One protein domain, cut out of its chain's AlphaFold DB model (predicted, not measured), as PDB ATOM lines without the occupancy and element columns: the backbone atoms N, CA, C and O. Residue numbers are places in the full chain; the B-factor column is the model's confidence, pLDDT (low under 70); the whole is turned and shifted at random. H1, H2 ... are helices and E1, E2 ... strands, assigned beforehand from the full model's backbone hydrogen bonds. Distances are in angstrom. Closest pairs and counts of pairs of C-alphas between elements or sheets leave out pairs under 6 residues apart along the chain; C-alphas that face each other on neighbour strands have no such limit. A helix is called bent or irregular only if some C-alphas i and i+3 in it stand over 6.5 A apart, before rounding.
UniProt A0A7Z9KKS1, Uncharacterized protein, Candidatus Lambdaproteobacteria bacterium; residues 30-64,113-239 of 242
ATOM      1  N   ALA A  30     219.916 192.975 184.307       54.47
ATOM      2  CA  ALA A  30     219.811 192.644 185.727       54.47
ATOM      3  C   ALA A  30     218.418 192.922 186.319       54.47
ATOM      4  O   ALA A  30     217.974 192.190 187.207       54.47
ATOM      5  N   GLU A  31     217.715 193.957 185.844       55.12
ATOM      6  CA  GLU A  31     216.343 194.233 186.282       55.12
ATOM      7  C   GLU A  31     215.359 193.201 185.723       55.12
ATOM      8  O   GLU A  31     214.558 192.671 186.491       55.12
ATOM      9  N   SER A  32     215.465 192.849 184.438       55.09
ATOM     10  CA  SER A  32     214.602 191.844 183.794       55.09
ATOM     11  C   SER A  32     214.809 190.454 184.403       55.09
ATOM     12  O   SER A  32     213.857 189.847 184.890       55.09
ATOM     13  N   PHE A  33     216.065 190.016 184.524       52.75
ATOM     14  CA  PHE A  33     216.435 188.770 185.201       52.75
ATOM     15  C   PHE A  33     216.001 188.771 186.678       52.75
ATOM     16  O   PHE A  33     215.489 187.784 187.206       52.75
ATOM     17  N   GLY A  34     216.144 189.908 187.368       58.69
ATOM     18  CA  GLY A  34     215.699 190.068 188.751       58.69
ATOM     19  C   GLY A  34     214.177 189.996 188.925       58.69
ATOM     20  O   GLY A  34     213.709 189.504 189.956       58.69
ATOM     21  N   ILE A  35     213.402 190.477 187.950       68.44
ATOM     22  CA  ILE A  35     211.937 190.380 187.922       68.44
ATOM     23  C   ILE A  35     211.511 188.935 187.636       68.44
ATOM     24  O   ILE A  35     210.726 188.387 188.409       68.44
ATOM     25  N   GLU A  36     212.104 188.284 186.634       73.00
ATOM     26  CA  GLU A  36     211.831 186.882 186.284       73.00
ATOM     27  C   GLU A  36     212.080 185.939 187.466       73.00
ATOM     28  O   GLU A  36     211.193 185.181 187.860       73.00
ATOM     29  N   VAL A  37     213.228 186.059 188.143       77.69
ATOM     30  CA  VAL A  37     213.542 185.246 189.331       77.69
ATOM     31  C   VAL A  37     212.555 185.505 190.479       77.69
ATOM     32  O   VAL A  37     212.200 184.591 191.234       77.69
ATOM     33  N   ARG A  38     212.079 186.748 190.649       79.56
ATOM     34  CA  ARG A  38     211.068 187.081 191.669       79.56
ATOM     35  C   ARG A  38     209.713 186.465 191.346       79.56
ATOM     36  O   ARG A  38     209.060 185.957 192.264       79.56
ATOM     37  N   ASP A  39     209.306 186.493 190.084       85.19
ATOM     38  CA  ASP A  39     208.042 185.922 189.634       85.19
ATOM     39  C   ASP A  39     208.072 184.393 189.685       85.19
ATOM     40  O   ASP A  39     207.169 183.797 190.280       85.19
ATOM     41  N   ALA A  40     209.161 183.770 189.232       87.69
ATOM     42  CA  ALA A  40     209.439 182.344 189.392       87.69
ATOM     43  C   ALA A  40     209.321 181.908 190.859       87.69
ATOM     44  O   ALA A  40     208.556 181.005 191.218       87.69
ATOM     45  N   ARG A  41     209.994 182.629 191.767       90.56
ATOM     46  CA  ARG A  41     209.919 182.360 193.209       90.56
ATOM     47  C   ARG A  41     208.493 182.495 193.730       90.56
ATOM     48  O   ARG A  41     208.060 181.694 194.558       90.56
ATOM     49  N   ARG A  42     207.752 183.514 193.289       91.25
ATOM     50  CA  ARG A  42     206.366 183.750 193.715       91.25
ATOM     51  C   ARG A  42     205.445 182.619 193.266       91.25
ATOM     52  O   ARG A  42     204.613 182.176 194.065       91.25
ATOM     53  N   GLN A  43     205.600 182.145 192.033       92.12
ATOM     54  CA  GLN A  43     204.859 181.006 191.495       92.12
ATOM     55  C   GLN A  43     205.186 179.725 192.268       92.12
ATOM     56  O   GLN A  43     204.274 179.030 192.718       92.12
ATOM     57  N   LEU A  44     206.465 179.468 192.545       93.50
ATOM     58  CA  LEU A  44     206.886 178.302 193.318       93.50
ATOM     59  C   LEU A  44     206.354 178.339 194.759       93.50
ATOM     60  O   LEU A  44     205.805 177.349 195.243       93.50
ATOM     61  N   VAL A  45     206.402 179.497 195.429       95.19
ATOM     62  CA  VAL A  45     205.768 179.695 196.747       95.19
ATOM     63  C   VAL A  45     204.271 179.386 196.681       95.19
ATOM     64  O   VAL A  45     203.731 178.761 197.597       95.19
ATOM     65  N   ALA A  46     203.578 179.815 195.624       94.50
ATOM     66  CA  ALA A  46     202.156 179.541 195.452       94.50
ATOM     67  C   ALA A  46     201.878 178.039 195.268       94.50
ATOM     68  O   ALA A  46     200.955 177.526 195.909       94.50
ATOM     69  N   SER A  47     202.699 177.340 194.481       95.44
ATOM     70  CA  SER A  47     202.624 175.890 194.254       95.44
ATOM     71  C   SER A  47     202.879 175.095 195.535       95.44
ATOM     72  O   SER A  47     202.031 174.293 195.936       95.44
ATOM     73  N   ILE A  48     203.967 175.395 196.259       96.31
ATOM     74  CA  ILE A  48     204.262 174.773 197.560       96.31
ATOM     75  C   ILE A  48     203.121 175.049 198.539       96.31
ATOM     76  O   ILE A  48     202.632 174.136 199.200       96.31
ATOM     77  N   ARG A  49     202.627 176.290 198.612       95.12
ATOM     78  CA  ARG A  49     201.508 176.641 199.499       95.12
ATOM     79  C   ARG A  49     200.236 175.862 199.152       95.12
ATOM     80  O   ARG A  49     199.547 175.418 200.070       95.12
ATOM     81  N   LYS A  50     199.918 175.683 197.866       95.12
ATOM     82  CA  LYS A  50     198.757 174.901 197.405       95.12
ATOM     83  C   LYS A  50     198.859 173.439 197.850       95.12
ATOM     84  O   LYS A  50     197.869 172.907 198.343       95.12
ATOM     85  N   ALA A  51     200.044 172.837 197.738       96.50
ATOM     86  CA  ALA A  51     200.299 171.468 198.183       96.50
ATOM     87  C   ALA A  51     200.335 171.329 199.716       96.50
ATOM     88  O   ALA A  51     199.914 170.314 200.266       96.50
ATOM     89  N   LEU A  52     200.795 172.365 200.418       95.12
ATOM     90  CA  LEU A  52     200.982 172.374 201.866       95.12
ATOM     91  C   LEU A  52     199.679 172.581 202.651       95.12
ATOM     92  O   LEU A  52     199.459 171.924 203.665       95.12
ATOM     93  N   LEU A  53     198.812 173.505 202.221       91.69
ATOM     94  CA  LEU A  53     197.620 173.913 202.981       91.69
ATOM     95  C   LEU A  53     196.683 172.756 203.396       91.69
ATOM     96  O   LEU A  53     196.190 172.800 204.527       91.69
ATOM     97  N   PRO A  54     196.424 171.726 202.562       91.94
ATOM     98  CA  PRO A  54     195.608 170.571 202.955       91.94
ATOM     99  C   PRO A  54     196.224 169.720 204.077       91.94
ATOM    100  O   PRO A  54     195.499 169.041 204.812       91.94
ATOM    101  N   LEU A  55     197.551 169.762 204.231       91.00
ATOM    102  CA  LEU A  55     198.268 169.030 205.272       91.00
ATOM    103  C   LEU A  55     198.180 169.720 206.628       91.00
ATOM    104  O   LEU A  55     198.274 169.042 207.650       91.00
ATOM    105  N   LEU A  56     198.013 171.044 206.654       88.50
ATOM    106  CA  LEU A  56     198.118 171.816 207.883       88.50
ATOM    107  C   LEU A  56     196.951 171.566 208.839       88.50
ATOM    108  O   LEU A  56     195.790 171.430 208.441       88.50
ATOM    109  N   ASP A  57     197.265 171.566 210.131       79.38
ATOM    110  CA  ASP A  57     196.262 171.395 211.170       79.38
ATOM    111  C   ASP A  57     195.495 172.700 211.448       79.38
ATOM    112  O   ASP A  57     196.015 173.633 212.074       79.38
ATOM    113  N   ARG A  58     194.258 172.779 210.939       75.75
ATOM    114  CA  ARG A  58     193.396 173.969 211.049       75.75
ATOM    115  C   ARG A  58     192.897 174.200 212.472       75.75
ATOM    116  O   ARG A  58     192.823 175.350 212.895       75.75
ATOM    117  N   THR A  59     192.597 173.139 213.222       72.75
ATOM    118  CA  THR A  59     192.116 173.257 214.610       72.75
ATOM    119  C   THR A  59     193.232 173.769 215.527       72.75
ATOM    120  O   THR A  59     192.997 174.562 216.438       72.75
ATOM    121  N   GLY A  60     194.481 173.428 215.201       66.62
ATOM    122  CA  GLY A  60     195.688 173.922 215.862       66.62
ATOM    123  C   GLY A  60     196.131 175.325 215.466       66.62
ATOM    124  O   GLY A  60     197.175 175.783 215.933       66.62
ATOM    125  N   GLY A  61     195.400 176.037 214.601       66.31
ATOM    126  CA  GLY A  61     195.848 177.329 214.068       66.31
ATOM    127  C   GLY A  61     197.256 177.265 213.461       66.31
ATOM    128  O   GLY A  61     197.993 178.247 213.509       66.31
ATOM    129  N   PHE A  62     197.649 176.092 212.948       72.19
ATOM    130  CA  PHE A  62     198.930 175.842 212.282       72.19
ATOM    131  C   PHE A  62     200.194 176.003 213.146       72.19
ATOM    132  O   PHE A  62     201.299 176.022 212.603       72.19
ATOM    133  N   SER A  63     200.069 176.133 214.474       67.94
ATOM    134  CA  SER A  63     201.225 176.420 215.336       67.94
ATOM    135  C   SER A  63     202.064 175.185 215.667       67.94
ATOM    136  O   SER A  63     203.250 175.325 215.959       67.94
ATOM    137  N   GLY A  64     201.464 173.989 215.648       71.81
ATOM    138  CA  GLY A  64     202.089 172.764 216.165       71.81
ATOM    139  C   GLY A  64     202.262 172.747 217.693       71.81
ATOM    140  O   GLY A  64     202.880 171.841 218.235       71.81
ATOM    141  N   GLU A 113     200.599 168.976 214.915       81.50
ATOM    142  CA  GLU A 113     201.843 168.681 214.212       81.50
ATOM    143  C   GLU A 113     202.023 169.667 213.060       81.50
ATOM    144  O   GLU A 113     201.073 169.972 212.328       81.50
ATOM    145  N   LYS A 114     203.241 170.193 212.916       90.19
ATOM    146  CA  LYS A 114     203.610 170.971 211.732       90.19
ATOM    147  C   LYS A 114     203.886 170.030 210.567       90.19
ATOM    148  O   LYS A 114     204.266 168.888 210.773       90.19
ATOM    149  N   ALA A 115     203.717 170.513 209.344       93.75
ATOM    150  CA  ALA A 115     204.054 169.700 208.186       93.75
ATOM    151  C   ALA A 115     205.577 169.543 208.071       93.75
ATOM    152  O   ALA A 115     206.319 170.528 208.126       93.75
ATOM    153  N   HIS A 116     206.016 168.306 207.893       96.50
ATOM    154  CA  HIS A 116     207.393 167.959 207.577       96.50
ATOM    155  C   HIS A 116     207.608 168.071 206.068       96.50
ATOM    156  O   HIS A 116     206.747 167.659 205.294       96.50
ATOM    157  N   VAL A 117     208.728 168.644 205.634       97.81
ATOM    158  CA  VAL A 117     209.061 168.741 204.206       97.81
ATOM    159  C   VAL A 117     210.222 167.813 203.921       97.81
ATOM    160  O   VAL A 117     211.262 167.945 204.563       97.81
ATOM    161  N   TYR A 118     210.026 166.920 202.960       97.62
ATOM    162  CA  TYR A 118     211.072 166.113 202.358       97.62
ATOM    163  C   TYR A 118     211.438 166.737 201.025       97.62
ATOM    164  O   TYR A 118     210.567 166.907 200.175       97.62
ATOM    165  N   LEU A 119     212.696 167.126 200.875       96.69
ATOM    166  CA  LEU A 119     213.190 167.790 199.682       96.69
ATOM    167  C   LEU A 119     214.227 166.908 199.009       96.69
ATOM    168  O   LEU A 119     215.258 166.607 199.603       96.69
ATOM    169  N   ASP A 120     213.930 166.517 197.785       94.69
ATOM    170  CA  ASP A 120     214.844 165.791 196.927       94.69
ATOM    171  C   ASP A 120     216.041 166.682 196.582       94.69
ATOM    172  O   ASP A 120     215.882 167.805 196.097       94.69
ATOM    173  N   VAL A 121     217.235 166.195 196.905       92.62
ATOM    174  CA  VAL A 121     218.522 166.849 196.633       92.62
ATOM    175  C   VAL A 121     219.397 165.984 195.723       92.62
ATOM    176  O   VAL A 121     220.628 166.070 195.760       92.62
ATOM    177  N   SER A 122     218.779 165.107 194.935       89.50
ATOM    178  CA  SER A 122     219.444 164.349 193.880       89.50
ATOM    179  C   SER A 122     219.978 165.256 192.766       89.50
ATOM    180  O   SER A 122     219.709 166.458 192.718       89.50
ATOM    181  N   GLY A 123     220.797 164.682 191.879       85.12
ATOM    182  CA  GLY A 123     221.468 165.437 190.820       85.12
ATOM    183  C   GLY A 123     220.506 166.182 189.887       85.12
ATOM    184  O   GLY A 123     220.818 167.296 189.480       85.12
ATOM    185  N   SER A 124     219.334 165.610 189.598       87.31
ATOM    186  CA  SER A 124     218.319 166.200 188.712       87.31
ATOM    187  C   SER A 124     217.621 167.424 189.303       87.31
ATOM    188  O   SER A 124     217.103 168.248 188.558       87.31
ATOM    189  N   MET A 125     217.652 167.584 190.627       90.06
ATOM    190  CA  MET A 125     217.024 168.707 191.325       90.06
ATOM    191  C   MET A 125     217.967 169.895 191.546       90.06
ATOM    192  O   MET A 125     217.518 170.946 192.007       90.06
ATOM    193  N   MET A 126     219.267 169.752 191.255       86.38
ATOM    194  CA  MET A 126     220.305 170.726 191.634       86.38
ATOM    195  C   MET A 126     220.037 172.144 191.119       86.38
ATOM    196  O   MET A 126     220.262 173.101 191.865       86.38
ATOM    197  N   ASP A 127     219.515 172.276 189.900       87.38
ATOM    198  CA  ASP A 127     219.221 173.573 189.280       87.38
ATOM    199  C   ASP A 127     218.008 174.268 189.928       87.38
ATOM    200  O   ASP A 127     217.976 175.495 190.045       87.38
ATOM    201  N   ASP A 128     217.048 173.496 190.444       89.12
ATOM    202  CA  ASP A 128     215.850 174.006 191.119       89.12
ATOM    203  C   ASP A 128     216.080 174.321 192.610       89.12
ATOM    204  O   ASP A 128     215.331 175.105 193.212       89.12
ATOM    205  N   LEU A 129     217.110 173.733 193.239       90.56
ATOM    206  CA  LEU A 129     217.366 173.869 194.681       90.56
ATOM    207  C   LEU A 129     217.457 175.325 195.171       90.56
ATOM    208  O   LEU A 129     216.822 175.627 196.190       90.56
ATOM    209  N   PRO A 130     218.175 176.256 194.503       89.62
ATOM    210  CA  PRO A 130     218.229 177.650 194.942       89.62
ATOM    211  C   PRO A 130     216.841 178.294 195.036       89.62
ATOM    212  O   PRO A 130     216.526 178.978 196.022       89.62
ATOM    213  N   LEU A 131     215.982 178.048 194.042       91.00
ATOM    214  CA  LEU A 131     214.641 178.615 194.009       91.00
ATOM    215  C   LEU A 131     213.731 177.950 195.047       91.00
ATOM    216  O   LEU A 131     213.014 178.649 195.772       91.00
ATOM    217  N   LEU A 132     213.811 176.624 195.187       93.19
ATOM    218  CA  LEU A 132     213.086 175.842 196.192       93.19
ATOM    219  C   LEU A 132     213.431 176.283 197.615       93.19
ATOM    220  O   LEU A 132     212.532 176.546 198.423       93.19
ATOM    221  N   TYR A 133     214.716 176.461 197.920       93.06
ATOM    222  CA  TYR A 133     215.173 176.975 199.209       93.06
ATOM    223  C   TYR A 133     214.590 178.374 199.459       93.06
ATOM    224  O   TYR A 133     213.970 178.639 200.498       93.06
ATOM    225  N   GLY A 134     214.697 179.263 198.468       91.50
ATOM    226  CA  GLY A 134     214.106 180.596 198.521       91.50
ATOM    227  C   GLY A 134     212.589 180.581 198.748       91.50
ATOM    228  O   GLY A 134     212.067 181.443 199.470       91.50
ATOM    229  N   ALA A 135     211.870 179.621 198.171       94.00
ATOM    230  CA  ALA A 135     210.417 179.496 198.258       94.00
ATOM    231  C   ALA A 135     209.921 178.867 199.576       94.00
ATOM    232  O   ALA A 135     208.819 179.181 200.030       94.00
ATOM    233  N   LEU A 136     210.733 178.046 200.248       94.81
ATOM    234  CA  LEU A 136     210.386 177.453 201.547       94.81
ATOM    235  C   LEU A 136     210.493 178.454 202.712       94.81
ATOM    236  O   LEU A 136     209.700 178.409 203.659       94.81
ATOM    237  N   LEU A 137     211.430 179.407 202.648       92.75
ATOM    238  CA  LEU A 137     211.701 180.358 203.741       92.75
ATOM    239  C   LEU A 137     210.497 181.220 204.185       92.75
ATOM    240  O   LEU A 137     210.345 181.428 205.398       92.75
ATOM    241  N   PRO A 138     209.631 181.735 203.287       93.50
ATOM    242  CA  PRO A 138     208.401 182.436 203.670       93.50
ATOM    243  C   PRO A 138     207.360 181.535 204.354       93.50
ATOM    244  O   PRO A 138     206.519 182.026 205.109       93.50
ATOM    245  N   LEU A 139     207.414 180.222 204.114       93.69
ATOM    246  CA  LEU A 139     206.439 179.243 204.603       93.69
ATOM    247  C   LEU A 139     206.825 178.640 205.964       93.69
ATOM    248  O   LEU A 139     205.982 178.019 206.611       93.69
ATOM    249  N   ARG A 140     208.049 178.898 206.451       91.94
ATOM    250  CA  ARG A 140     208.646 178.330 207.682       91.94
ATOM    251  C   ARG A 140     207.754 178.325 208.926       91.94
ATOM    252  O   ARG A 140     207.886 177.460 209.783       91.94
ATOM    253  N   LYS A 141     206.831 179.285 209.057       89.31
ATOM    254  CA  LYS A 141     205.924 179.350 210.217       89.31
ATOM    255  C   LYS A 141     205.016 178.117 210.318       89.31
ATOM    256  O   LYS A 141     204.693 177.710 211.431       89.31
ATOM    257  N   TRP A 142     204.666 177.512 209.183       89.94
ATOM    258  CA  TRP A 142     203.793 176.339 209.074       89.94
ATOM    259  C   TRP A 142     204.545 175.009 208.998       89.94
ATOM    260  O   TRP A 142     203.936 173.948 209.124       89.94
ATOM    261  N   LEU A 143     205.856 175.074 208.792       92.88
ATOM    262  CA  LEU A 143     206.713 173.920 208.585       92.88
ATOM    263  C   LEU A 143     207.414 173.525 209.882       92.88
ATOM    264  O   LEU A 143     207.680 174.366 210.753       92.88
ATOM    265  N   TYR A 144     207.726 172.240 210.002       93.44
ATOM    266  CA  TYR A 144     208.628 171.746 211.032       93.44
ATOM    267  C   TYR A 144     209.966 172.530 210.988       93.44
ATOM    268  O   TYR A 144     210.361 172.995 209.917       93.44
ATOM    269  N   PRO A 145     210.669 172.763 212.117       91.38
ATOM    270  CA  PRO A 145     211.866 173.616 212.143       91.38
ATOM    271  C   PRO A 145     213.063 173.133 211.308       91.38
ATOM    272  O   PRO A 145     214.061 173.847 211.209       91.38
ATOM    273  N   LYS A 146     212.969 171.933 210.738       93.81
ATOM    274  CA  LYS A 146     213.973 171.320 209.876       93.81
ATOM    275  C   LYS A 146     213.325 170.862 208.573       93.81
ATOM    276  O   LYS A 146     212.169 170.441 208.571       93.81
ATOM    277  N   ILE A 147     214.091 170.935 207.494       95.62
ATOM    278  CA  ILE A 147     213.767 170.327 206.205       95.62
ATOM    279  C   ILE A 147     214.540 169.014 206.111       95.62
ATOM    280  O   ILE A 147     215.729 168.983 206.414       95.62
ATOM    281  N   HIS A 148     213.863 167.945 205.712       96.50
ATOM    282  CA  HIS A 148     214.450 166.627 205.526       96.50
ATOM    283  C   HIS A 148     214.943 166.522 204.078       96.50
ATOM    284  O   HIS A 148     214.180 166.184 203.179       96.50
ATOM    285  N   ALA A 149     216.196 166.879 203.824       94.44
ATOM    286  CA  ALA A 149     216.800 166.672 202.515       94.44
ATOM    287  C   ALA A 149     217.025 165.174 202.287       94.44
ATOM    288  O   ALA A 149     217.533 164.501 203.186       94.44
ATOM    289  N   PHE A 150     216.656 164.650 201.120       94.38
ATOM    290  CA  PHE A 150     216.833 163.236 200.811       94.38
ATOM    291  C   PHE A 150     217.451 162.988 199.435       94.38
ATOM    292  O   PHE A 150     217.233 163.730 198.482       94.38
ATOM    293  N   SER A 151     218.233 161.916 199.377       89.81
ATOM    294  CA  SER A 151     218.795 161.309 198.170       89.81
ATOM    295  C   SER A 151     218.634 159.789 198.317       89.81
ATOM    296  O   SER A 151     217.526 159.289 198.171       89.81
ATOM    297  N   THR A 152     219.666 159.069 198.766       88.56
ATOM    298  CA  THR A 152     219.581 157.671 199.254       88.56
ATOM    299  C   THR A 152     219.418 157.577 200.777       88.56
ATOM    300  O   THR A 152     219.351 156.504 201.369       88.56
ATOM    301  N   SER A 153     219.426 158.717 201.465       90.56
ATOM    302  CA  SER A 153     219.214 158.799 202.907       90.56
ATOM    303  C   SER A 153     218.604 160.145 203.265       90.56
ATOM    304  O   SER A 153     218.718 161.101 202.498       90.56
ATOM    305  N   VAL A 154     217.970 160.228 204.436       94.50
ATOM    306  CA  VAL A 154     217.400 161.476 204.950       94.50
ATOM    307  C   VAL A 154     218.428 162.204 205.814       94.50
ATOM    308  O   VAL A 154     218.989 161.630 206.748       94.50
ATOM    309  N   SER A 155     218.629 163.493 205.539       93.50
ATOM    310  CA  SER A 155     219.448 164.405 206.333       93.50
ATOM    311  C   SER A 155     218.677 165.674 206.697       93.50
ATOM    312  O   SER A 155     217.946 166.249 205.894       93.50
ATOM    313  N   ASP A 156     218.833 166.127 207.936       94.25
ATOM    314  CA  ASP A 156     218.147 167.316 208.433       94.25
ATOM    315  C   ASP A 156     218.927 168.595 208.113       94.25
ATOM    316  O   ASP A 156     220.093 168.741 208.491       94.25
ATOM    317  N   ILE A 157     218.244 169.574 207.521       91.94
ATOM    318  CA  ILE A 157     218.770 170.910 207.244       91.94
ATOM    319  C   ILE A 157     217.933 171.949 208.000       91.94
ATOM    320  O   ILE A 157     216.714 172.045 207.838       91.94
ATOM    321  N   GLY A 158     218.586 172.748 208.845       90.88
ATOM    322  CA  GLY A 158     217.949 173.881 209.523       90.88
ATOM    323  C   GLY A 158     217.797 175.101 208.607       90.88
ATOM    324  O   GLY A 158     218.519 175.248 207.623       90.88
ATOM    325  N   TYR A 159     216.914 176.042 208.957       88.50
ATOM    326  CA  TYR A 159     216.671 177.226 208.115       88.50
ATOM    327  C   TYR A 159     217.899 178.110 207.877       88.50
ATOM    328  O   TYR A 159     217.996 178.709 206.814       88.50
ATOM    329  N   GLU A 160     218.841 178.192 208.819       87.19
ATOM    330  CA  GLU A 160     220.090 178.940 208.604       87.19
ATOM    331  C   GLU A 160     220.986 178.261 207.561       87.19
ATOM    332  O   GLU A 160     221.538 178.919 206.685       87.19
ATOM    333  N   GLN A 161     221.069 176.929 207.582       84.44
ATOM    334  CA  GLN A 161     221.804 176.168 206.569       84.44
ATOM    335  C   GLN A 161     221.129 176.267 205.195       84.44
ATOM    336  O   GLN A 161     221.813 176.396 204.184       84.44
ATOM    337  N   LEU A 162     219.794 176.270 205.176       86.06
ATOM    338  CA  LEU A 162     218.993 176.443 203.968       86.06
ATOM    339  C   LEU A 162     219.169 177.848 203.367       86.06
ATOM    340  O   LEU A 162     219.361 177.974 202.163       86.06
ATOM    341  N   LYS A 163     219.200 178.910 204.187       84.44
ATOM    342  CA  LYS A 163     219.533 180.274 203.723       84.44
ATOM    343  C   LYS A 163     220.931 180.358 203.108       84.44
ATOM    344  O   LYS A 163     221.116 181.086 202.142       84.44
ATOM    345  N   ASN A 164     221.886 179.613 203.662       82.56
ATOM    346  CA  ASN A 164     223.271 179.586 203.194       82.56
ATOM    347  C   ASN A 164     223.492 178.659 201.984       82.56
ATOM    348  O   ASN A 164     224.638 178.463 201.586       82.56
ATOM    349  N   GLY A 165     222.429 178.064 201.425       79.62
ATOM    350  CA  GLY A 165     222.528 177.207 200.241       79.62
ATOM    351  C   GLY A 165     223.289 175.904 200.487       79.62
ATOM    352  O   GLY A 165     223.921 175.385 199.572       79.62
ATOM    353  N   LYS A 166     223.282 175.383 201.723       78.75
ATOM    354  CA  LYS A 166     223.952 174.117 202.036       78.75
ATOM    355  C   LYS A 166     223.230 172.962 201.339       78.75
ATOM    356  O   LYS A 166     222.035 172.761 201.564       78.75
ATOM    357  N   VAL A 167     223.973 172.170 200.572       74.88
ATOM    358  CA  VAL A 167     223.478 170.935 199.954       74.88
ATOM    359  C   VAL A 167     224.302 169.759 200.473       74.88
ATOM    360  O   VAL A 167     225.534 169.819 200.518       74.88
ATOM    361  N   ILE A 168     223.613 168.707 200.914       72.69
ATOM    362  CA  ILE A 168     224.207 167.422 201.291       72.69
ATOM    363  C   ILE A 168     223.524 166.376 200.417       72.69
ATOM    364  O   ILE A 168     222.335 166.142 200.594       72.69
ATOM    365  N   SER A 169     224.250 165.774 199.477       75.25
ATOM    366  CA  SER A 169     223.685 164.786 198.554       75.25
ATOM    367  C   SER A 169     224.642 163.620 198.341       75.25
ATOM    368  O   SER A 169     225.863 163.789 198.347       75.25
ATOM    369  N   THR A 170     224.067 162.435 198.144       73.19
ATOM    370  CA  THR A 170     224.779 161.218 197.723       73.19
ATOM    371  C   THR A 170     224.682 160.968 196.213       73.19
ATOM    372  O   THR A 170     225.187 159.957 195.743       73.19
ATOM    373  N   GLN A 171     224.056 161.879 195.451       69.12
ATOM    374  CA  GLN A 171     223.814 161.806 193.997       69.12
ATOM    375  C   GLN A 171     222.890 160.672 193.494       69.12
ATOM    376  O   GLN A 171     222.610 160.634 192.301       69.12
ATOM    377  N   GLY A 172     222.376 159.794 194.363       75.38
ATOM    378  CA  GLY A 172     221.291 158.847 194.042       75.38
ATOM    379  C   GLY A 172     219.917 159.311 194.544       75.38
ATOM    380  O   GLY A 172     219.832 160.325 195.236       75.38
ATOM    381  N   THR A 173     218.862 158.546 194.258       80.62
ATOM    382  CA  THR A 173     217.491 158.854 194.705       80.62
ATOM    383  C   THR A 173     216.753 157.579 195.083       80.62
ATOM    384  O   THR A 173     216.559 156.707 194.242       80.62
ATOM    385  N   GLU A 174     216.335 157.469 196.342       88.88
ATOM    386  CA  GLU A 174     215.552 156.342 196.850       88.88
ATOM    387  C   GLU A 174     214.448 156.858 197.786       88.88
ATOM    388  O   GLU A 174     214.706 157.441 198.841       88.88
ATOM    389  N   ILE A 175     213.184 156.663 197.403       93.56
ATOM    390  CA  ILE A 175     212.022 157.136 198.178       93.56
ATOM    391  C   ILE A 175     211.731 156.298 199.431       93.56
ATOM    392  O   ILE A 175     211.003 156.720 200.342       93.56
ATOM    393  N   ASP A 176     212.273 155.089 199.506       94.25
ATOM    394  CA  ASP A 176     212.065 154.187 200.633       94.25
ATOM    395  C   ASP A 176     212.635 154.774 201.936       94.25
ATOM    396  O   ASP A 176     211.979 154.677 202.977       94.25
ATOM    397  N   CYS A 177     213.759 155.499 201.874       94.94
ATOM    398  CA  CYS A 177     214.373 156.159 203.022       94.94
ATOM    399  C   CYS A 177     213.448 157.225 203.637       94.94
ATOM    400  O   CYS A 177     213.367 157.353 204.863       94.94
ATOM    401  N   VAL A 178     212.669 157.931 202.808       96.81
ATOM    402  CA  VAL A 178     211.666 158.917 203.243       96.81
ATOM    403  C   VAL A 178     210.533 158.229 203.994       96.81
ATOM    404  O   VAL A 178     210.163 158.634 205.099       96.81
ATOM    405  N   THR A 179     209.982 157.161 203.421       97.19
ATOM    406  CA  THR A 179     208.854 156.445 204.034       97.19
ATOM    407  C   THR A 179     209.257 155.665 205.282       97.19
ATOM    408  O   THR A 179     208.503 155.642 206.258       97.19
ATOM    409  N   GLN A 180     210.473 155.124 205.317       97.25
ATOM    410  CA  GLN A 180     211.057 154.538 206.518       97.25
ATOM    411  C   GLN A 180     211.227 155.589 207.622       97.25
ATOM    412  O   GLN A 180     210.857 155.339 208.772       97.25
ATOM    413  N   HIS A 181     211.734 156.778 207.282       97.31
ATOM    414  CA  HIS A 181     211.898 157.877 208.229       97.31
ATOM    415  C   HIS A 181     210.550 158.350 208.803       97.31
ATOM    416  O   HIS A 181     210.408 158.460 210.022       97.31
ATOM    417  N   LEU A 182     209.520 158.520 207.961       96.50
ATOM    418  CA  LEU A 182     208.149 158.840 208.393       96.50
ATOM    419  C   LEU A 182     207.611 157.845 209.434       96.50
ATOM    420  O   LEU A 182     207.023 158.248 210.442       96.50
ATOM    421  N   LEU A 183     207.806 156.546 209.192       97.00
ATOM    422  CA  LEU A 183     207.344 155.482 210.083       97.00
ATOM    423  C   LEU A 183     208.126 155.443 211.396       97.00
ATOM    424  O   LEU A 183     207.522 155.268 212.458       97.00
ATOM    425  N   LYS A 184     209.449 155.601 211.327       97.06
ATOM    426  CA  LYS A 184     210.335 155.577 212.494       97.06
ATOM    427  C   LYS A 184     210.045 156.738 213.447       97.06
ATOM    428  O   LYS A 184     209.886 156.516 214.643       97.06
ATOM    429  N   GLU A 185     209.902 157.945 212.907       94.88
ATOM    430  CA  GLU A 185     209.689 159.172 213.686       94.88
ATOM    431  C   GLU A 185     208.203 159.435 214.010       94.88
ATOM    432  O   GLU A 185     207.864 160.422 214.658       94.88
ATOM    433  N   ASN A 186     207.298 158.531 213.610       92.75
ATOM    434  CA  ASN A 186     205.849 158.615 213.847       92.75
ATOM    435  C   ASN A 186     205.200 159.913 213.332       92.75
ATOM    436  O   ASN A 186     204.261 160.437 213.935       92.75
ATOM    437  N   LEU A 187     205.682 160.406 212.194       93.38
ATOM    438  CA  LEU A 187     205.199 161.638 211.577       93.38
ATOM    439  C   LEU A 187     203.844 161.403 210.908       93.38
ATOM    440  O   LEU A 187     203.603 160.344 210.319       93.38
ATOM    441  N   ARG A 188     202.943 162.387 210.971       92.25
ATOM    442  CA  ARG A 188     201.580 162.255 210.426       92.25
ATOM    443  C   ARG A 188     201.291 163.181 209.260       92.25
ATOM    444  O   ARG A 188     200.261 162.996 208.609       92.25
ATOM    445  N   ARG A 189     202.130 164.188 209.007       94.19
ATOM    446  CA  ARG A 189     201.879 165.216 207.985       94.19
ATOM    447  C   ARG A 189     203.162 165.546 207.237       94.19
ATOM    448  O   ARG A 189     204.068 166.141 207.819       94.19
ATOM    449  N   ALA A 190     203.217 165.216 205.950       97.06
ATOM    450  CA  ALA A 190     204.411 165.428 205.144       97.06
ATOM    451  C   ALA A 190     204.118 165.955 203.738       97.06
ATOM    452  O   ALA A 190     203.124 165.583 203.118       97.06
ATOM    453  N   LEU A 191     205.006 166.817 203.252       98.25
ATOM    454  CA  LEU A 191     205.089 167.253 201.865       98.25
ATOM    455  C   LEU A 191     206.394 166.716 201.275       98.25
ATOM    456  O   LEU A 191     207.460 167.043 201.789       98.25
ATOM    457  N   ILE A 192     206.307 165.921 200.216       98.19
ATOM    458  CA  ILE A 192     207.465 165.446 199.451       98.19
ATOM    459  C   ILE A 192     207.626 166.353 198.234       98.19
ATOM    460  O   ILE A 192     206.649 166.615 197.539       98.19
ATOM    461  N   ILE A 193     208.831 166.856 197.993       97.56
ATOM    462  CA  ILE A 193     209.169 167.703 196.850       97.56
ATOM    463  C   ILE A 193     210.272 167.008 196.058       97.56
ATOM    464  O   ILE A 193     211.325 166.746 196.630       97.56
ATOM    465  N   THR A 194     210.024 166.698 194.788       96.00
ATOM    466  CA  THR A 194     210.922 165.910 193.923       96.00
ATOM    467  C   THR A 194     210.658 166.206 192.444       96.00
ATOM    468  O   THR A 194     209.698 166.904 192.120       96.00
ATOM    469  N   ASP A 195     211.489 165.690 191.549       93.25
ATOM    470  CA  ASP A 195     211.218 165.635 190.117       93.25
ATOM    471  C   ASP A 195     210.278 164.482 189.730       93.25
ATOM    472  O   ASP A 195     209.690 164.525 188.663       93.25
ATOM    473  N   GLY A 196     210.060 163.498 190.609       91.50
ATOM    474  CA  GLY A 196     209.159 162.364 190.385       91.50
ATOM    475  C   GLY A 196     209.856 161.047 190.032       91.50
ATOM    476  O   GLY A 196     209.194 160.012 190.042       91.50
ATOM    477  N   TRP A 197     211.175 161.030 189.811       91.44
ATOM    478  CA  TRP A 197     211.931 159.807 189.498       91.44
ATOM    479  C   TRP A 197     212.672 159.275 190.727       91.44
ATOM    480  O   TRP A 197     213.897 159.279 190.812       91.44
ATOM    481  N   VAL A 198     211.897 158.791 191.698       91.44
ATOM    482  CA  VAL A 198     212.392 158.434 193.042       91.44
ATOM    483  C   VAL A 198     212.372 156.932 193.353       91.44
ATOM    484  O   VAL A 198     212.689 156.518 194.471       91.44
ATOM    485  N   GLY A 199     211.977 156.115 192.374       90.94
ATOM    486  CA  GLY A 199     211.731 154.685 192.549       90.94
ATOM    487  C   GLY A 199     210.396 154.377 193.234       90.94
ATOM    488  O   GLY A 199     209.549 155.249 193.436       90.94
ATOM    489  N   GLU A 200     210.196 153.107 193.581       91.75
ATOM    490  CA  GLU A 200     208.947 152.622 194.169       91.75
ATOM    491  C   GLU A 200     208.972 152.634 195.698       91.75
ATOM    492  O   GLU A 200     209.966 152.300 196.345       91.75
ATOM    493  N   ILE A 201     207.825 152.951 196.299       94.38
ATOM    494  CA  ILE A 201     207.643 152.835 197.744       94.38
ATOM    495  C   ILE A 201     207.316 151.376 198.089       94.38
ATOM    496  O   ILE A 201     206.339 150.832 197.565       94.38
ATOM    497  N   PRO A 202     208.037 150.745 199.039       95.69
ATOM    498  CA  PRO A 202     207.717 149.394 199.477       95.69
ATOM    499  C   PRO A 202     206.252 149.258 199.916       95.69
ATOM    500  O   PRO A 202     205.747 150.028 200.737       95.69
ATOM    501  N   THR A 203     205.560 148.225 199.428       95.19
ATOM    502  CA  THR A 203     204.128 148.009 199.727       95.19
ATOM    503  C   THR A 203     203.831 147.881 201.227       95.19
ATOM    504  O   THR A 203     202.743 148.240 201.688       95.19
ATOM    505  N   THR A 204     204.799 147.398 202.010       96.88
ATOM    506  CA  THR A 204     204.747 147.350 203.477       96.88
ATOM    507  C   THR A 204     204.670 148.750 204.081       96.88
ATOM    508  O   THR A 204     203.848 148.979 204.970       96.88
ATOM    509  N   HIS A 205     205.450 149.704 203.565       97.19
ATOM    510  CA  HIS A 205     205.427 151.092 204.014       97.19
ATOM    511  C   HIS A 205     204.088 151.753 203.678       97.19
ATOM    512  O   HIS A 205     203.473 152.336 204.570       97.19
ATOM    513  N   CYS A 206     203.575 151.590 202.452       96.31
ATOM    514  CA  CYS A 206     202.261 152.120 202.058       96.31
ATOM    515  C   CYS A 206     201.140 151.634 202.993       96.31
ATOM    516  O   CYS A 206     200.345 152.433 203.493       96.31
ATOM    517  N   LYS A 207     201.108 150.328 203.300       96.75
ATOM    518  CA  LYS A 207     200.118 149.741 204.217       96.75
ATOM    519  C   LYS A 207     200.211 150.333 205.623       96.75
ATOM    520  O   LYS A 207     199.187 150.698 206.198       96.75
ATOM    521  N   GLU A 208     201.414 150.433 206.185       97.56
ATOM    522  CA  GLU A 208     201.608 150.963 207.539       97.56
ATOM    523  C   GLU A 208     201.309 152.468 207.633       97.56
ATOM    524  O   GLU A 208     200.628 152.906 208.565       97.56
ATOM    525  N   LEU A 209     201.723 153.261 206.640       97.06
ATOM    526  CA  LEU A 209     201.385 154.685 206.548       97.06
ATOM    527  C   LEU A 209     199.867 154.894 206.429       97.06
ATOM    528  O   LEU A 209     199.303 155.762 207.106       97.06
ATOM    529  N   GLY A 210     199.189 154.050 205.643       95.81
ATOM    530  CA  GLY A 210     197.733 154.033 205.514       95.81
ATOM    531  C   GLY A 210     197.023 153.721 206.835       95.81
ATOM    532  O   GLY A 210     196.136 154.471 207.249       95.81
ATOM    533  N   LYS A 211     197.457 152.679 207.562       95.94
ATOM    534  CA  LYS A 211     196.919 152.333 208.896       95.94
ATOM    535  C   LYS A 211     197.056 153.486 209.891       95.94
ATOM    536  O   LYS A 211     196.122 153.778 210.636       95.94
ATOM    537  N   ARG A 212     198.200 154.176 209.879       94.50
ATOM    538  CA  ARG A 212     198.480 155.342 210.741       94.50
ATOM    539  C   ARG A 212     197.761 156.622 210.291       94.50
ATOM    540  O   ARG A 212     197.762 157.621 211.023       94.50
ATOM    541  N   ARG A 213     197.112 156.584 209.118       93.38
ATOM    542  CA  ARG A 213     196.439 157.715 208.460       93.38
ATOM    543  C   ARG A 213     197.378 158.910 208.286       93.38
ATOM    544  O   ARG A 213     196.975 160.054 208.514       93.38
ATOM    545  N   VAL A 214     198.635 158.641 207.928       94.75
ATOM    546  CA  VAL A 214     199.611 159.689 207.598       94.75
ATOM    547  C   VAL A 214     199.111 160.416 206.351       94.75
ATOM    548  O   VAL A 214     198.648 159.780 205.409       94.75
ATOM    549  N   ARG A 215     199.135 161.748 206.364       95.50
ATOM    550  CA  ARG A 215     198.774 162.588 205.219       95.50
ATOM    551  C   ARG A 215     200.040 163.003 204.499       95.50
ATOM    552  O   ARG A 215     200.879 163.675 205.104       95.50
ATOM    553  N   ILE A 216     200.168 162.604 203.241       97.44
ATOM    554  CA  ILE A 216     201.377 162.842 202.457       97.44
ATOM    555  C   ILE A 216     200.972 163.423 201.114       97.44
ATOM    556  O   ILE A 216     200.381 162.724 200.298       97.44
ATOM    557  N   ASN A 217     201.285 164.696 200.901       98.00
ATOM    558  CA  ASN A 217     201.149 165.304 199.584       98.00
ATOM    559  C   ASN A 217     202.506 165.303 198.890       98.00
ATOM    560  O   ASN A 217     203.540 165.425 199.551       98.00
ATOM    561  N   SER A 218     202.487 165.240 197.565       97.81
ATOM    562  CA  SER A 218     203.690 165.340 196.740       97.81
ATOM    563  C   SER A 218     203.600 166.578 195.857       97.81
ATOM    564  O   SER A 218     202.538 166.876 195.314       97.81
ATOM    565  N   LEU A 219     204.699 167.309 195.722       97.44
ATOM    566  CA  LEU A 219     204.892 168.362 194.737       97.44
ATOM    567  C   LEU A 219     205.997 167.903 193.790       97.44
ATOM    568  O   LEU A 219     207.155 167.840 194.191       97.44
ATOM    569  N   ILE A 220     205.616 167.582 192.561       95.88
ATOM    570  CA  ILE A 220     206.526 167.071 191.536       95.88
ATOM    571  C   ILE A 220     206.773 168.119 190.456       95.88
ATOM    572  O   ILE A 220     205.925 168.995 190.259       95.88
ATOM    573  N   THR A 221     207.899 168.048 189.752       92.38
ATOM    574  CA  THR A 221     208.116 168.870 188.552       92.38
ATOM    575  C   THR A 221     207.047 168.568 187.493       92.38
ATOM    576  O   THR A 221     206.314 167.578 187.567       92.38
ATOM    577  N   GLU A 222     206.884 169.469 186.522       88.75
ATOM    578  CA  GLU A 222     205.818 169.357 185.518       88.75
ATOM    579  C   GLU A 222     205.862 168.025 184.762       88.75
ATOM    580  O   GLU A 222     204.825 167.377 184.622       88.75
ATOM    581  N   ASP A 223     207.061 167.588 184.385       88.94
ATOM    582  CA  ASP A 223     207.307 166.377 183.598       88.94
ATOM    583  C   ASP A 223     207.386 165.101 184.460       88.94
ATOM    584  O   ASP A 223     207.488 163.996 183.932       88.94
ATOM    585  N   GLY A 224     207.314 165.248 185.786       89.88
ATOM    586  CA  GLY A 224     207.516 164.176 186.752       89.88
ATOM    587  C   GLY A 224     206.480 163.060 186.719       89.88
ATOM    588  O   GLY A 224     205.284 163.294 186.479       89.88
ATOM    589  N   ASP A 225     206.928 161.854 187.056       91.94
ATOM    590  CA  ASP A 225     206.068 160.688 187.231       91.94
ATOM    591  C   ASP A 225     205.343 160.724 188.599       91.94
ATOM    592  O   ASP A 225     205.988 160.778 189.650       91.94
ATOM    593  N   PRO A 226     203.994 160.732 188.640       94.62
ATOM    594  CA  PRO A 226     203.241 160.687 189.890       94.62
ATOM    595  C   PRO A 226     203.068 159.271 190.467       94.62
ATOM    596  O   PRO A 226     202.535 159.150 191.575       94.62
ATOM    597  N   GLU A 227     203.441 158.209 189.745       93.69
ATOM    598  CA  GLU A 227     203.076 156.826 190.078       93.69
ATOM    599  C   GLU A 227     203.612 156.372 191.444       93.69
ATOM    600  O   GLU A 227     202.884 155.723 192.203       93.69
ATOM    601  N   PHE A 228     204.808 156.822 191.843       93.25
ATOM    602  CA  PHE A 228     205.384 156.505 193.159       93.25
ATOM    603  C   PHE A 228     204.458 156.884 194.330       93.25
ATOM    604  O   PHE A 228     204.487 156.258 195.391       93.25
ATOM    605  N   ALA A 229     203.626 157.917 194.155       94.00
ATOM    606  CA  ALA A 229     202.741 158.437 195.191       94.00
ATOM    607  C   ALA A 229     201.366 157.747 195.226       94.00
ATOM    608  O   ALA A 229     200.586 158.012 196.140       94.00
ATOM    609  N   ALA A 230     201.055 156.848 194.283       92.94
ATOM    610  CA  ALA A 230     199.734 156.225 194.160       92.94
ATOM    611  C   ALA A 230     199.304 155.443 195.416       92.94
ATOM    612  O   ALA A 230     198.121 155.385 195.751       92.94
ATOM    613  N   GLY A 231     200.266 154.864 196.142       90.81
ATOM    614  CA  GLY A 231     200.027 154.133 197.391       90.81
ATOM    615  C   GLY A 231     199.905 155.008 198.644       90.81
ATOM    616  O   GLY A 231     199.708 154.473 199.739       90.81
ATOM    617  N   LEU A 232     200.051 156.332 198.520       94.62
ATOM    618  CA  LEU A 232     200.067 157.266 199.642       94.62
ATOM    619  C   LEU A 232     198.703 157.923 199.868       94.62
ATOM    620  O   LEU A 232     197.929 158.187 198.955       94.62
ATOM    621  N   ASN A 233     198.418 158.246 201.128       94.50
ATOM    622  CA  ASN A 233     197.200 158.952 201.506       94.50
ATOM    623  C   ASN A 233     197.391 160.475 201.386       94.50
ATOM    624  O   ASN A 233     197.676 161.165 202.372       94.50
ATOM    625  N   GLY A 234     197.222 161.001 200.176       93.31
ATOM    626  CA  GLY A 234     197.200 162.436 199.905       93.31
ATOM    627  C   GLY A 234     197.114 162.754 198.418       93.31
ATOM    628  O   GLY A 234     196.618 161.948 197.634       93.31
ATOM    629  N   THR A 235     197.522 163.964 198.041       96.19
ATOM    630  CA  THR A 235     197.380 164.471 196.672       96.19
ATOM    631  C   THR A 235     198.720 164.830 196.053       96.19
ATOM    632  O   THR A 235     199.594 165.400 196.709       96.19
ATOM    633  N   VAL A 236     198.848 164.549 194.758       96.81
ATOM    634  CA  VAL A 236     199.984 164.983 193.945       96.81
ATOM    635  C   VAL A 236     199.663 166.331 193.304       96.81
ATOM    636  O   VAL A 236     198.573 166.560 192.778       96.81
ATOM    637  N   HIS A 237     200.621 167.242 193.370       96.50
ATOM    638  CA  HIS A 237     200.594 168.570 192.782       96.50
ATOM    639  C   HIS A 237     201.782 168.702 191.836       96.50
ATOM    640  O   HIS A 237     202.845 168.159 192.115       96.50
ATOM    641  N   ARG A 238     201.622 169.460 190.753       94.50
ATOM    642  CA  ARG A 238     202.724 169.789 189.845       94.50
ATOM    643  C   ARG A 238     203.238 171.198 190.114       94.50
ATOM    644  O   ARG A 238     202.451 172.094 190.442       94.50
ATOM    645  N   MET A 239     204.548 171.374 190.004       89.88
ATOM    646  CA  MET A 239     205.183 172.682 189.943       89.88
ATOM    647  C   MET A 239     204.777 173.359 188.639       89.88
ATOM    648  O   MET A 239     204.679 172.718 187.598       89.88
TER     649      MET A 239
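What this domain is: This is residues 30 to 64 and 113 to 239 of the 242 residues of an uncharacterized protein of Candidatus Lambdaproteobacteria bacterium (UniProt A0A7Z9KKS1). A strongly twisted sheet of six strands forms the core, with the long H1 and the shorter H2 over one face and H4 over the other. H5 packs on H4 away from the sheet, and residues 30 to 36 of H1 stick out. The 162 printed residues include five named helices and seven named strands, in the order H1 E1 H2 E2 E3 H3 E4 H4 E5 H5 E6 E7. The mixed sheet runs E3 E2 E1 E5 E6 E7, and the class is mixed, helices and strands. The whole is compact, with a radius of gyration of the C-alphas of 15.1 A and spans of 51 by 37 by 27 A.

How they stand to each other: H1, residues 30 to 55, is only just irregular, with C-alphas 51 and 54 6.8 A apart. It is on the sheet at a height of 8.7 A. With residues 40 to 49 alone it touches H2, residues 129 to 139, at a steep tilt of 58 degrees, the same way; the closest C-alphas, of Val 45 and Ala 135, are 4.9 A apart. E1, residues 115 to 120, is parallel to E2, residues 143 to 150, with N 148 and O 117 at 2.8 A. E2 bends by 76 degrees at residue 146 and forms a hairpin with E3, residues 154 to 158, with N 149 and O 155 at 2.8 A. H3, residues 159 to 163, only grazes the sheet and touches H2, the C-alphas of Tyr 133 and Leu 162 being closest at 6.1 A. E4, residues 166 to 169, pairs with no named strand. H4, residues 176 to 184, is on the sheet at a height of 8.9 A, on the opposite face from H1 and H2: three layers, helices on both faces of a sheet. E5, residues 189 to 194, is parallel to E1, with N 118 and O 191 at 2.8 A. H5, residues 203 to 211, is not on the sheet but touches H4, with the C-alphas of Thr 179 and His 205 closest at 6.4 A. E6, residues 215 to 220, is parallel to E5, with N 192 and O 217 at 2.9 A, and to the edge strand E7, residues 236 to 238, with N 237 and O 218 at 2.8 A. E1, H2, E2 and E5, H5, E6 are strand-helix-strand units, parallel neighbours joined through a helix, each with a right-handed crossover. Each O i to N i+4 pair is within hydrogen-bond range in H3, H4 and H5, against 20 of 22 in H1 and 5 of 7 in H2.

Where its parts are: H1 runs 37.5 A from C-alpha 30 at (219.811, 192.644, 185.727). E5 measures 16.7 A, E2 16.6 A and H2 15.7 A. E7 ends at C-alpha 238 at (202.724, 169.789, 189.845).

The domain as a whole: The C-alphas farthest apart, of Ala 30 and Lys 211, are 51.8 A apart. Residues 65 to 112 are not printed; C-alphas 64 and 113 are 4.5 A apart across the cut. The link E6 to E7 is long, with 15 residues. Confidence is under 70 at residues 30 to 35, 60 to 61, 63 and 171.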